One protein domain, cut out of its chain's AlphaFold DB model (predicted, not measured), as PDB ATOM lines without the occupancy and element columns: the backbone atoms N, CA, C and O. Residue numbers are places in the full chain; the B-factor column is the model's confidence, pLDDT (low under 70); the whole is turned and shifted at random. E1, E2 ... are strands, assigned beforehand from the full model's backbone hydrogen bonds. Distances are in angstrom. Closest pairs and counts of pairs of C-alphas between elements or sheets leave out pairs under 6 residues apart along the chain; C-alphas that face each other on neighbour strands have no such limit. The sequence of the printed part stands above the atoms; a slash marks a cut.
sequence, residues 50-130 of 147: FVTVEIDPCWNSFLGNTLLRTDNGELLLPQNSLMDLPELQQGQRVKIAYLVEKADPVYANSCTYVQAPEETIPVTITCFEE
ATOM      1  N   PHE A  50     167.636 200.395 150.171       93.62
ATOM      2  CA  PHE A  50     168.405 200.951 149.062       93.62
ATOM      3  C   PHE A  50     168.346 202.477 149.103       93.62
ATOM      4  O   PHE A  50     167.284 203.064 149.327       93.62
ATOM      5  N   VAL A  51     169.497 203.103 148.874       95.75
ATOM      6  CA  VAL A  51     169.631 204.555 148.774       95.75
ATOM      7  C   VAL A  51     170.504 204.927 147.582       95.75
ATOM      8  O   VAL A  51     171.403 204.178 147.193       95.75
ATOM      9  N   THR A  52     170.244 206.094 147.010       96.56
ATOM     10  CA  THR A  52     171.081 206.721 145.986       96.56
ATOM     11  C   THR A  52     171.882 207.846 146.628       96.56
ATOM     12  O   THR A  52     171.335 208.660 147.368       96.56
ATOM     13  N   VAL A  53     173.184 207.872 146.369       96.19
ATOM     14  CA  VAL A  53     174.110 208.884 146.883       96.19
ATOM     15  C   VAL A  53     173.893 210.211 146.152       96.19
ATOM     16  O   VAL A  53     173.946 210.263 144.922       96.19
ATOM     17  N   GLU A  54     173.691 211.288 146.909       95.75
ATOM     18  CA  GLU A  54     173.551 212.654 146.401       95.75
ATOM     19  C   GLU A  54     174.573 213.571 147.078       95.75
ATOM     20  O   GLU A  54     174.651 213.633 148.299       95.75
ATOM     21  N   ILE A  55     175.373 214.279 146.289       94.75
ATOM     22  CA  ILE A  55     176.391 215.219 146.749       94.75
ATOM     23  C   ILE A  55     175.836 216.631 146.555       94.75
ATOM     24  O   ILE A  55     175.734 217.111 145.424       94.75
ATOM     25  N   ASP A  56     175.496 217.301 147.654       92.19
ATOM     26  CA  ASP A  56     175.059 218.699 147.661       92.19
ATOM     27  C   ASP A  56     176.067 219.546 148.465       92.19
ATOM     28  O   ASP A  56     176.145 219.406 149.690       92.19
ATOM     29  N   PRO A  57     176.835 220.452 147.818       91.12
ATOM     30  CA  PRO A  57     177.848 221.276 148.487       91.12
ATOM     31  C   PRO A  57     177.279 222.207 149.568       91.12
ATOM     32  O   PRO A  57     178.037 222.768 150.358       91.12
ATOM     33  N   CYS A  58     175.960 222.395 149.604       90.62
ATOM     34  CA  CYS A  58     175.281 223.220 150.587       90.62
ATOM     35  C   CYS A  58     174.938 222.490 151.889       90.62
ATOM     36  O   CYS A  58     174.646 223.156 152.885       90.62
ATOM     37  N   TRP A  59     174.989 221.157 151.920       91.81
ATOM     38  CA  TRP A  59     174.785 220.366 153.131       91.81
ATOM     39  C   TRP A  59     176.118 219.919 153.726       91.81
ATOM     40  O   TRP A  59     177.028 219.530 152.999       91.81
ATOM     41  N   ASN A  60     176.217 219.960 155.055       91.69
ATOM     42  CA  ASN A  60     177.324 219.368 155.800       91.69
ATOM     43  C   ASN A  60     176.852 218.087 156.499       91.69
ATOM     44  O   ASN A  60     175.877 218.120 157.248       91.69
ATOM     45  N   SER A  61     177.554 216.981 156.279       92.50
ATOM     46  CA  SER A  61     177.280 215.649 156.820       92.50
ATOM     47  C   SER A  61     178.565 215.009 157.360       92.50
ATOM     48  O   SER A  61     179.672 215.502 157.142       92.50
ATOM     49  N   PHE A  62     178.444 213.882 158.061       93.25
ATOM     50  CA  PHE A  62     179.595 213.058 158.453       93.25
ATOM     51  C   PHE A  62     180.420 212.593 157.238       93.25
ATOM     52  O   PHE A  62     181.634 212.428 157.331       93.25
ATOM     53  N   LEU A  63     179.768 212.446 156.082       92.81
ATOM     54  CA  LEU A  63     180.362 212.062 154.800       92.81
ATOM     55  C   LEU A  63     180.673 213.292 153.920       92.81
ATOM     56  O   LEU A  63     180.552 213.244 152.693       92.81
ATOM     57  N   GLY A  64     181.033 214.419 154.540       92.44
ATOM     58  CA  GLY A  64     181.319 215.677 153.853       92.44
ATOM     59  C   GLY A  64     180.050 216.319 153.298       92.44
ATOM     60  O   GLY A  64     179.178 216.727 154.052       92.44
ATOM     61  N   ASN A  65     179.932 216.414 151.974       94.19
ATOM     62  CA  ASN A  65     178.769 217.010 151.303       94.19
ATOM     63  C   ASN A  65     177.729 215.970 150.846       94.19
ATOM     64  O   ASN A  65     176.976 216.209 149.906       94.19
ATOM     65  N   THR A  66     177.715 214.793 151.476       95.50
ATOM     66  CA  THR A  66     176.960 213.628 150.990       95.50
ATOM     67  C   THR A  66     175.662 213.408 151.764       95.50
ATOM     68  O   THR A  66     175.667 213.315 152.993       95.50
ATOM     69  N   LEU A  67     174.574 213.250 151.020       96.44
ATOM     70  CA  LEU A  67     173.232 212.847 151.426       96.44
ATOM     71  C   LEU A  67     172.881 211.500 150.779       96.44
ATOM     72  O   LEU A  67     173.506 211.076 149.806       96.44
ATOM     73  N   LEU A  68     171.869 210.817 151.311       96.62
ATOM     74  CA  LEU A  68     171.425 209.512 150.815       96.62
ATOM     75  C   LEU A  68     169.911 209.540 150.587       96.62
ATOM     76  O   LEU A  68     169.151 209.583 151.551       96.62
ATOM     77  N   ARG A  69     169.453 209.504 149.332       97.50
ATOM     78  CA  ARG A  69     168.018 209.497 149.013       97.50
ATOM     79  C   ARG A  69     167.467 208.075 148.979       97.50
ATOM     80  O   ARG A  69     167.987 207.237 148.244       97.50
ATOM     81  N   THR A  70     166.421 207.791 149.752       96.31
ATOM     82  CA  THR A  70     165.734 206.487 149.728       96.31
ATOM     83  C   THR A  70     164.926 206.313 148.442       96.31
ATOM     84  O   THR A  70     164.530 207.288 147.804       96.31
ATOM     85  N   ASP A  71     164.603 205.068 148.077       92.69
ATOM     86  CA  ASP A  71     163.698 204.782 146.946       92.69
ATOM     87  C   ASP A  71     162.290 205.414 147.110       92.69
ATOM     88  O   ASP A  71     161.566 205.566 146.127       92.69
ATOM     89  N   ASN A  72     161.906 205.818 148.331       93.62
ATOM     90  CA  ASN A  72     160.662 206.542 148.622       93.62
ATOM     91  C   ASN A  72     160.792 208.073 148.461       93.62
ATOM     92  O   ASN A  72     159.811 208.792 148.638       93.62
ATOM     93  N   GLY A  73     161.988 208.578 148.140       94.19
ATOM     94  CA  GLY A  73     162.289 209.998 147.942       94.19
ATOM     95  C   GLY A  73     162.767 210.750 149.189       94.19
ATOM     96  O   GLY A  73     163.157 211.911 149.061       94.19
ATOM     97  N   GLU A  74     162.778 210.110 150.363       96.06
ATOM     98  CA  GLU A  74     163.243 210.712 151.621       96.06
ATOM     99  C   GLU A  74     164.748 210.976 151.561       96.06
ATOM    100  O   GLU A  74     165.518 210.103 151.159       96.06
ATOM    101  N   LEU A  75     165.176 212.162 151.988       96.06
ATOM    102  CA  LEU A  75     166.575 212.566 151.953       96.06
ATOM    103  C   LEU A  75     167.203 212.358 153.335       96.06
ATOM    104  O   LEU A  75     166.877 213.054 154.296       96.06
ATOM    105  N   LEU A  76     168.079 211.367 153.463       96.94
ATOM    106  CA  LEU A  76     168.780 211.089 154.711       96.94
ATOM    107  C   LEU A  76     170.061 211.927 154.784       96.94
ATOM    108  O   LEU A  76     170.813 212.019 153.812       96.94
ATOM    109  N   LEU A  77     170.321 212.489 155.962       96.88
ATOM    110  CA  LEU A  77     171.528 213.233 156.303       96.88
ATOM    111  C   LEU A  77     172.385 212.378 157.253       96.88
ATOM    112  O   LEU A  77     172.044 212.275 158.434       96.88
ATOM    113  N   PRO A  78     173.480 211.756 156.775       96.25
ATOM    114  CA  PRO A  78     174.380 210.984 157.623       96.25
ATOM    115  C   PRO A  78     175.073 211.894 158.642       96.25
ATOM    116  O   PRO A  78     175.846 212.771 158.259       96.25
ATOM    117  N   GLN A  79     174.816 211.695 159.934       95.81
ATOM    118  CA  GLN A  79     175.470 212.444 161.018       95.81
ATOM    119  C   GLN A  79     176.513 211.596 161.760       95.81
ATOM    120  O   GLN A  79     177.402 212.147 162.406       95.81
ATOM    121  N   ASN A  80     176.468 210.266 161.612       95.31
ATOM    122  CA  ASN A  80     177.463 209.345 162.161       95.31
ATOM    123  C   ASN A  80     177.449 207.982 161.431       95.31
ATOM    124  O   ASN A  80     176.544 207.688 160.644       95.31
ATOM    125  N   SER A  81     178.418 207.115 161.732       93.56
ATOM    126  CA  SER A  81     178.446 205.715 161.297       93.56
ATOM    127  C   SER A  81     178.990 204.797 162.396       93.56
ATOM    128  O   SER A  81     179.914 205.158 163.119       93.56
ATOM    129  N   LEU A  82     178.444 203.581 162.506       93.38
ATOM    130  CA  LEU A  82     178.968 202.511 163.371       93.38
ATOM    131  C   LEU A  82     180.044 201.648 162.683       93.38
ATOM    132  O   LEU A  82     180.450 200.621 163.225       93.38
ATOM    133  N   MET A  83     180.465 202.029 161.478       90.00
ATOM    134  CA  MET A  83     181.451 201.323 160.657       90.00
ATOM    135  C   MET A  83     182.195 202.287 159.731       90.00
ATOM    136  O   MET A  83     181.672 203.348 159.385       90.00
ATOM    137  N   ASP A  84     183.388 201.895 159.296       89.56
ATOM    138  CA  ASP A  84     184.113 202.615 158.251       89.56
ATOM    139  C   ASP A  84     183.355 202.509 156.920       89.56
ATOM    140  O   ASP A  84     182.871 201.438 156.546       89.56
ATOM    141  N   LEU A  85     183.240 203.633 156.213       91.00
ATOM    142  CA  LEU A  85     182.530 203.738 154.939       91.00
ATOM    143  C   LEU A  85     183.521 204.124 153.831       91.00
ATOM    144  O   LEU A  85     184.394 204.961 154.074       91.00
ATOM    145  N   PRO A  86     183.413 203.535 152.625       91.31
ATOM    146  CA  PRO A  86     184.239 203.928 151.492       91.31
ATOM    147  C   PRO A  86     183.841 205.318 150.978       91.31
ATOM    148  O   PRO A  86     182.783 205.855 151.313       91.31
ATOM    149  N   GLU A  87     184.677 205.894 150.116       90.62
ATOM    150  CA  GLU A  87     184.334 207.114 149.384       90.62
ATOM    151  C   GLU A  87     183.151 206.843 148.439       90.62
ATOM    152  O   GLU A  87     183.214 205.960 147.579       90.62
ATOM    153  N   LEU A  88     182.058 207.590 148.617       92.31
ATOM    154  CA  LEU A  88     180.818 207.423 147.860       92.31
ATOM    155  C   LEU A  88     180.745 208.406 146.687       92.31
ATOM    156  O   LEU A  88     181.137 209.566 146.807       92.31
ATOM    157  N   GLN A  89     180.201 207.957 145.556       93.50
ATOM    158  CA  GLN A  89     180.117 208.746 144.322       93.50
ATOM    159  C   GLN A  89     178.682 209.189 144.011       93.50
ATOM    160  O   GLN A  89     177.730 208.452 144.256       93.50
ATOM    161  N   GLN A  90     178.521 210.369 143.401       95.38
ATOM    162  CA  GLN A  90     177.222 210.879 142.941       95.38
ATOM    163  C   GLN A  90     176.458 209.832 142.113       95.38
ATOM    164  O   GLN A  90     176.967 209.322 141.117       95.38
ATOM    165  N   GLY A  91     175.210 209.551 142.491       94.44
ATOM    166  CA  GLY A  91     174.345 208.591 141.803       94.44
ATOM    167  C   GLY A  91     174.679 207.117 142.062       94.44
ATOM    168  O   GLY A  91     173.985 206.244 141.540       94.44
ATOM    169  N   GLN A  92     175.697 206.806 142.874       93.25
ATOM    170  CA  GLN A  92     175.967 205.439 143.313       93.25
ATOM    171  C   GLN A  92     174.778 204.936 144.136       93.25
ATOM    172  O   GLN A  92     174.356 205.577 145.098       93.25
ATOM    173  N   ARG A  93     174.230 203.777 143.770       94.06
ATOM    174  CA  ARG A  93     173.183 203.122 144.557       94.06
ATOM    175  C   ARG A  93     173.839 202.160 145.531       94.06
ATOM    176  O   ARG A  93     174.530 201.251 145.095       94.06
ATOM    177  N   VAL A  94     173.635 202.353 146.824       93.31
ATOM    178  CA  VAL A  94     174.159 201.485 147.890       93.31
ATOM    179  C   VAL A  94     172.988 200.927 148.692       93.31
ATOM    180  O   VAL A  94     171.841 201.354 148.526       93.31
ATOM    181  N   LYS A  95     173.253 199.963 149.567       93.81
ATOM    182  CA  LYS A  95     172.236 199.415 150.461       93.81
ATOM    183  C   LYS A  95     172.718 199.561 151.897       93.81
ATOM    184  O   LYS A  95     173.869 199.274 152.199       93.81
ATOM    185  N   ILE A  96     171.849 200.042 152.773       94.44
ATOM    186  CA  ILE A  96     172.196 200.398 154.148       94.44
ATOM    187  C   ILE A  96     171.169 199.862 155.144       94.44
ATOM    188  O   ILE A  96     170.056 199.467 154.783       94.44
ATOM    189  N   ALA A  97     171.537 199.902 156.419       94.75
ATOM    190  CA  ALA A  97     170.594 200.068 157.519       94.75
ATOM    191  C   ALA A  97     171.025 201.288 158.342       94.75
ATOM    192  O   ALA A  97     172.208 201.638 158.373       94.75
ATOM    193  N   TYR A  98     170.069 201.952 158.985       94.94
ATOM    194  CA  TYR A  98     170.320 203.175 159.740       94.94
ATOM    195  C   TYR A  98     169.390 203.304 160.946       94.94
ATOM    196  O   TYR A  98     168.344 202.656 161.026       94.94
ATOM    197  N   LEU A  99     169.777 204.166 161.883       95.06
ATOM    198  CA  LEU A  99     168.934 204.634 162.980       95.06
ATOM    199  C   LEU A  99     168.663 206.123 162.784       95.06
ATOM    200  O   LEU A  99     169.595 206.884 162.540       95.06
ATOM    201  N   VAL A 100     167.399 206.533 162.900       95.38
ATOM    202  CA  VAL A 100     167.032 207.956 162.932       95.38
ATOM    203  C   VAL A 100     167.482 208.545 164.261       95.38
ATOM    204  O   VAL A 100     167.208 207.974 165.320       95.38
ATOM    205  N   GLU A 101     168.143 209.694 164.207       93.31
ATOM    206  CA  GLU A 101     168.640 210.393 165.386       93.31
ATOM    207  C   GLU A 101     168.123 211.832 165.480       93.31
ATOM    208  O   GLU A 101     167.317 212.299 164.673       93.31
ATOM    209  N   LYS A 102     168.529 212.538 166.535       93.94
ATOM    210  CA  LYS A 102     168.186 213.946 166.712       93.94
ATOM    211  C   LYS A 102     169.184 214.792 165.926       93.94
ATOM    212  O   LYS A 102     170.375 214.660 166.164       93.94
ATOM    213  N   ALA A 103     168.686 215.714 165.102       92.12
ATOM    214  CA  ALA A 103     169.519 216.654 164.352       92.12
ATOM    215  C   ALA A 103     170.541 217.378 165.247       92.12
ATOM    216  O   ALA A 103     170.159 218.131 166.153       92.12
ATOM    217  N   ASP A 104     171.825 217.184 164.952       92.06
ATOM    218  CA  ASP A 104     172.913 218.026 165.439       92.06
ATOM    219  C   ASP A 104     173.088 219.252 164.511       92.06
ATOM    220  O   ASP A 104     173.182 219.080 163.292       92.06
ATOM    221  N   PRO A 105     173.131 220.494 165.039       88.56
ATOM    222  CA  PRO A 105     173.292 221.709 164.235       88.56
ATOM    223  C   PRO A 105     174.654 221.847 163.531       88.56
ATOM    224  O   PRO A 105     174.791 222.732 162.689       88.56
ATOM    225  N   VAL A 106     175.658 221.019 163.847       89.31
ATOM    226  CA  VAL A 106     176.915 220.931 163.079       89.31
ATOM    227  C   VAL A 106     176.655 220.396 161.668       89.31
ATOM    228  O   VAL A 106     177.299 220.830 160.709       89.31
ATOM    229  N   TYR A 107     175.683 219.494 161.529       88.12
ATOM    230  CA  TYR A 107     175.266 218.907 160.261       88.12
ATOM    231  C   TYR A 107     173.982 219.593 159.794       88.12
ATOM    232  O   TYR A 107     172.866 219.151 160.067       88.12
ATOM    233  N   ALA A 108     174.157 220.732 159.133       83.50
ATOM    234  CA  ALA A 108     173.075 221.599 158.697       83.50
ATOM    235  C   ALA A 108     173.299 222.095 157.265       83.50
ATOM    236  O   ALA A 108     174.393 221.988 156.700       83.50
ATOM    237  N   ASN A 109     172.248 222.674 156.691       86.38
ATOM    238  CA  ASN A 109     172.343 223.394 155.436       86.38
ATOM    239  C   ASN A 109     173.027 224.760 155.648       86.38
ATOM    240  O   ASN A 109     172.696 225.491 156.583       86.38
ATOM    241  N   SER A 110     173.974 225.101 154.776       86.12
ATOM    242  CA  SER A 110     174.818 226.300 154.859       86.12
ATOM    243  C   SER A 110     174.568 227.324 153.743       86.12
ATOM    244  O   SER A 110     175.137 228.417 153.778       86.12
ATOM    245  N   CYS A 111     173.706 227.015 152.769       86.38
ATOM    246  CA  CYS A 111     173.416 227.895 151.639       86.38
ATOM    247  C   CYS A 111     172.101 228.660 151.799       86.38
ATOM    248  O   CYS A 111     171.099 228.172 152.316       86.38
ATOM    249  N   THR A 112     172.066 229.860 151.226       82.75
ATOM    250  CA  THR A 112     170.829 230.615 151.016       82.75
ATOM    251  C   THR A 112     170.194 230.212 149.685       82.75
ATOM    252  O   THR A 112     170.556 230.744 148.634       82.75
ATOM    253  N   TYR A 113     169.253 229.271 149.716       73.94
ATOM    254  CA  TYR A 113     168.476 228.876 148.538       73.94
ATOM    255  C   TYR A 113     167.350 229.883 148.247       73.94
ATOM    256  O   TYR A 113     166.848 230.570 149.136       73.94
ATOM    257  N   VAL A 114     166.913 229.939 146.983       77.12
ATOM    258  CA  VAL A 114     165.731 230.715 146.547       77.12
ATOM    259  C   VAL A 114     164.414 230.026 146.950       77.12
ATOM    260  O   VAL A 114     163.370 230.667 147.037       77.12
ATOM    261  N   GLN A 115     164.464 228.719 147.201       73.06
ATOM    262  CA  GLN A 115     163.369 227.890 147.712       73.06
ATOM    263  C   GLN A 115     163.789 227.323 149.075       73.06
ATOM    264  O   GLN A 115     164.980 227.285 149.366       73.06
ATOM    265  N   ALA A 116     162.853 226.901 149.927       73.00
ATOM    266  CA  ALA A 116     163.239 226.234 151.172       73.00
ATOM    267  C   ALA A 116     164.026 224.943 150.846       73.00
ATOM    268  O   ALA A 116     163.618 224.238 149.918       73.00
ATOM    269  N   PRO A 117     165.135 224.637 151.549       78.62
ATOM    270  CA  PRO A 117     165.862 223.390 151.334       78.62
ATOM    271  C   PRO A 117     164.959 222.189 151.647       78.62
ATOM    272  O   PRO A 117     164.071 222.286 152.498       78.62
ATOM    273  N   GLU A 118     165.183 221.067 150.959       84.88
ATOM    274  CA  GLU A 118     164.458 219.818 151.229       84.88
ATOM    275  C   GLU A 118     164.634 219.387 152.693       84.88
ATOM    276  O   GLU A 118     165.704 219.549 153.283       84.88
ATOM    277  N   GLU A 119     163.571 218.848 153.293       90.19
ATOM    278  CA  GLU A 119     163.624 218.340 154.662       90.19
ATOM    279  C   GLU A 119     164.456 217.053 154.706       90.19
ATOM    280  O   GLU A 119     164.171 216.089 153.994       90.19
ATOM    281  N   THR A 120     165.488 217.039 155.551       93.88
ATOM    282  CA  THR A 120     166.385 215.891 155.712       93.88
ATOM    283  C   THR A 120     166.145 215.153 157.021       93.88
ATOM    284  O   THR A 120     165.954 215.781 158.063       93.88
ATOM    285  N   ILE A 121     166.276 213.830 156.994       96.19
ATOM    286  CA  ILE A 121     166.190 212.964 158.174       96.19
ATOM    287  C   ILE A 121     167.613 212.693 158.703       96.19
ATOM    288  O   ILE A 121     168.394 212.053 157.997       96.19
ATOM    289  N   PRO A 122     167.977 213.138 159.922       96.81
ATOM    290  CA  PRO A 122     169.261 212.814 160.551       96.81
ATOM    291  C   PRO A 122     169.392 211.315 160.819       96.81
ATOM    292  O   PRO A 122     168.497 210.723 161.433       96.81
ATOM    293  N   VAL A 123     170.499 210.702 160.391       96.69
ATOM    294  CA  VAL A 123     170.719 209.262 160.576       96.69
ATOM    295  C   VAL A 123     172.153 208.878 160.947       96.69
ATOM    296  O   VAL A 123     173.124 209.392 160.389       96.69
ATOM    297  N   THR A 124     172.259 207.853 161.796       96.06
ATOM    298  CA  THR A 124     173.485 207.081 162.016       96.06
ATOM    299  C   THR A 124     173.431 205.830 161.144       96.06
ATOM    300  O   THR A 124     172.485 205.042 161.249       96.06
ATOM    301  N   ILE A 125     174.449 205.609 160.313       95.12
ATOM    302  CA  ILE A 125     174.564 204.402 159.481       95.12
ATOM    303  C   ILE A 125     175.005 203.219 160.358       95.12
ATOM    304  O   ILE A 125     175.963 203.319 161.123       95.12
ATOM    305  N   THR A 126     174.294 202.093 160.271       94.44
ATOM    306  CA  THR A 126     174.528 200.890 161.100       94.44
ATOM    307  C   THR A 126     174.863 199.636 160.293       94.44
ATOM    308  O   THR A 126     175.382 198.669 160.850       94.44
ATOM    309  N   CYS A 127     174.601 199.657 158.986       93.00
ATOM    310  CA  CYS A 127     175.054 198.668 158.015       93.00
ATOM    311  C   CYS A 127     175.292 199.361 156.672       93.00
ATOM    312  O   CYS A 127     174.542 200.274 156.316       93.00
ATOM    313  N   PHE A 128     176.287 198.892 155.921       92.62
ATOM    314  CA  PHE A 128     176.580 199.312 154.559       92.62
ATOM    315  C   PHE A 128     176.973 198.101 153.696       92.62
ATOM    316  O   PHE A 128     177.848 197.318 154.058       92.62
ATOM    317  N   GLU A 129     176.312 197.965 152.552       91.38
ATOM    318  CA  GLU A 129     176.584 197.012 151.478       91.38
ATOM    319  C   GLU A 129     176.812 197.832 150.194       91.38
ATOM    320  O   GLU A 129     175.912 198.544 149.726       91.38
ATOM    321  N   GLU A 130     178.012 197.729 149.611       78.12
ATOM    322  CA  GLU A 130     178.280 198.257 148.267       78.12
ATOM    323  C   GLU A 130     177.328 197.612 147.245       78.12
ATOM    324  O   GLU A 130     176.937 196.448 147.412       78.12
TER     325      GLU A 130
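AT A GLANCE: This is residues 50 to 130 of the 147 residues of an uncharacterized protein of Adhaeribacter soli (UniProt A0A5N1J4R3). The model is a small closed barrel of five strands, ringed in the order E1, E2, E3, E5, E4 and back to E1, with a long loop, residues 101 to 119, that reaches away from the barrel and makes much of the length. The printed part has 81 residues, with no named helix and five named strands, E1 to E5 along the chain; under half of the residues, 36, are in these strands. The class is all strand, and the barrel is mixed: E3 and E5 are parallel, the other neighbour pairs antiparallel. The whole is compact, with a radius of gyration of the C-alphas of 11.8 A, and spans 36 by 24 by 23 A.

HOW THE PARTS SIT: E1, residues 50 to 55, and E2, residues 66 to 70, form an antiparallel hairpin, with N 52 and O 69 2.8 A apart and N 67 and O 54 2.7 A apart. E2 and E3, residues 75 to 81, form a second hairpin, with N 76 and O 68 2.8 A apart. E1, E2 and E3 are a meander, each strand the antiparallel neighbour of the one before. E4, residues 93 to 100, is the antiparallel neighbour of E1, with N 94 and O 51 2.9 A apart; E1 to E4 are a Greek key, a meander of three strands and a fourth that pairs with the first. E5, residues 120 to 129, is parallel to E3, with N 77 and O 121 2.8 A apart. E5 also forms an antiparallel hairpin with E4, with N 129 and O 95 2.8 A apart; the barrel is closed, each strand of the ring with two neighbours. The pairing of E4 is staggered: residues 93 to 95 pair with E1, residues 95 to 100 with E5. E4 bends by 62 degrees at residue 97, and E5 by 81 degrees at residue 126. E1 and E5 are apart, as are E3 and E4.

IN THESE COORDINATES: E1 begins at C-alpha 50, (168.405, 200.951, 149.062), and is 16.5 A long from first to last C-alpha. E2 is 13.4 A long and E3 16.6 A. E4 begins at C-alpha 93, (173.183, 203.122, 144.557), and is 20.0 A long. E5, 21.9 A long, ends at C-alpha 129, (176.584, 197.012, 151.478).

THE WHOLE: The two C-alphas farthest apart are those of Met 83 and Val 114, at 36.2 A. The link from E2 to E3 is tight, that from E1 to E2 short, and those from E3 to E4 and from E4 to E5 are long, with 11 and 19 residues. The printed part has no cut. Its mean pLDDT is 91.8, and no printed residue is under 70.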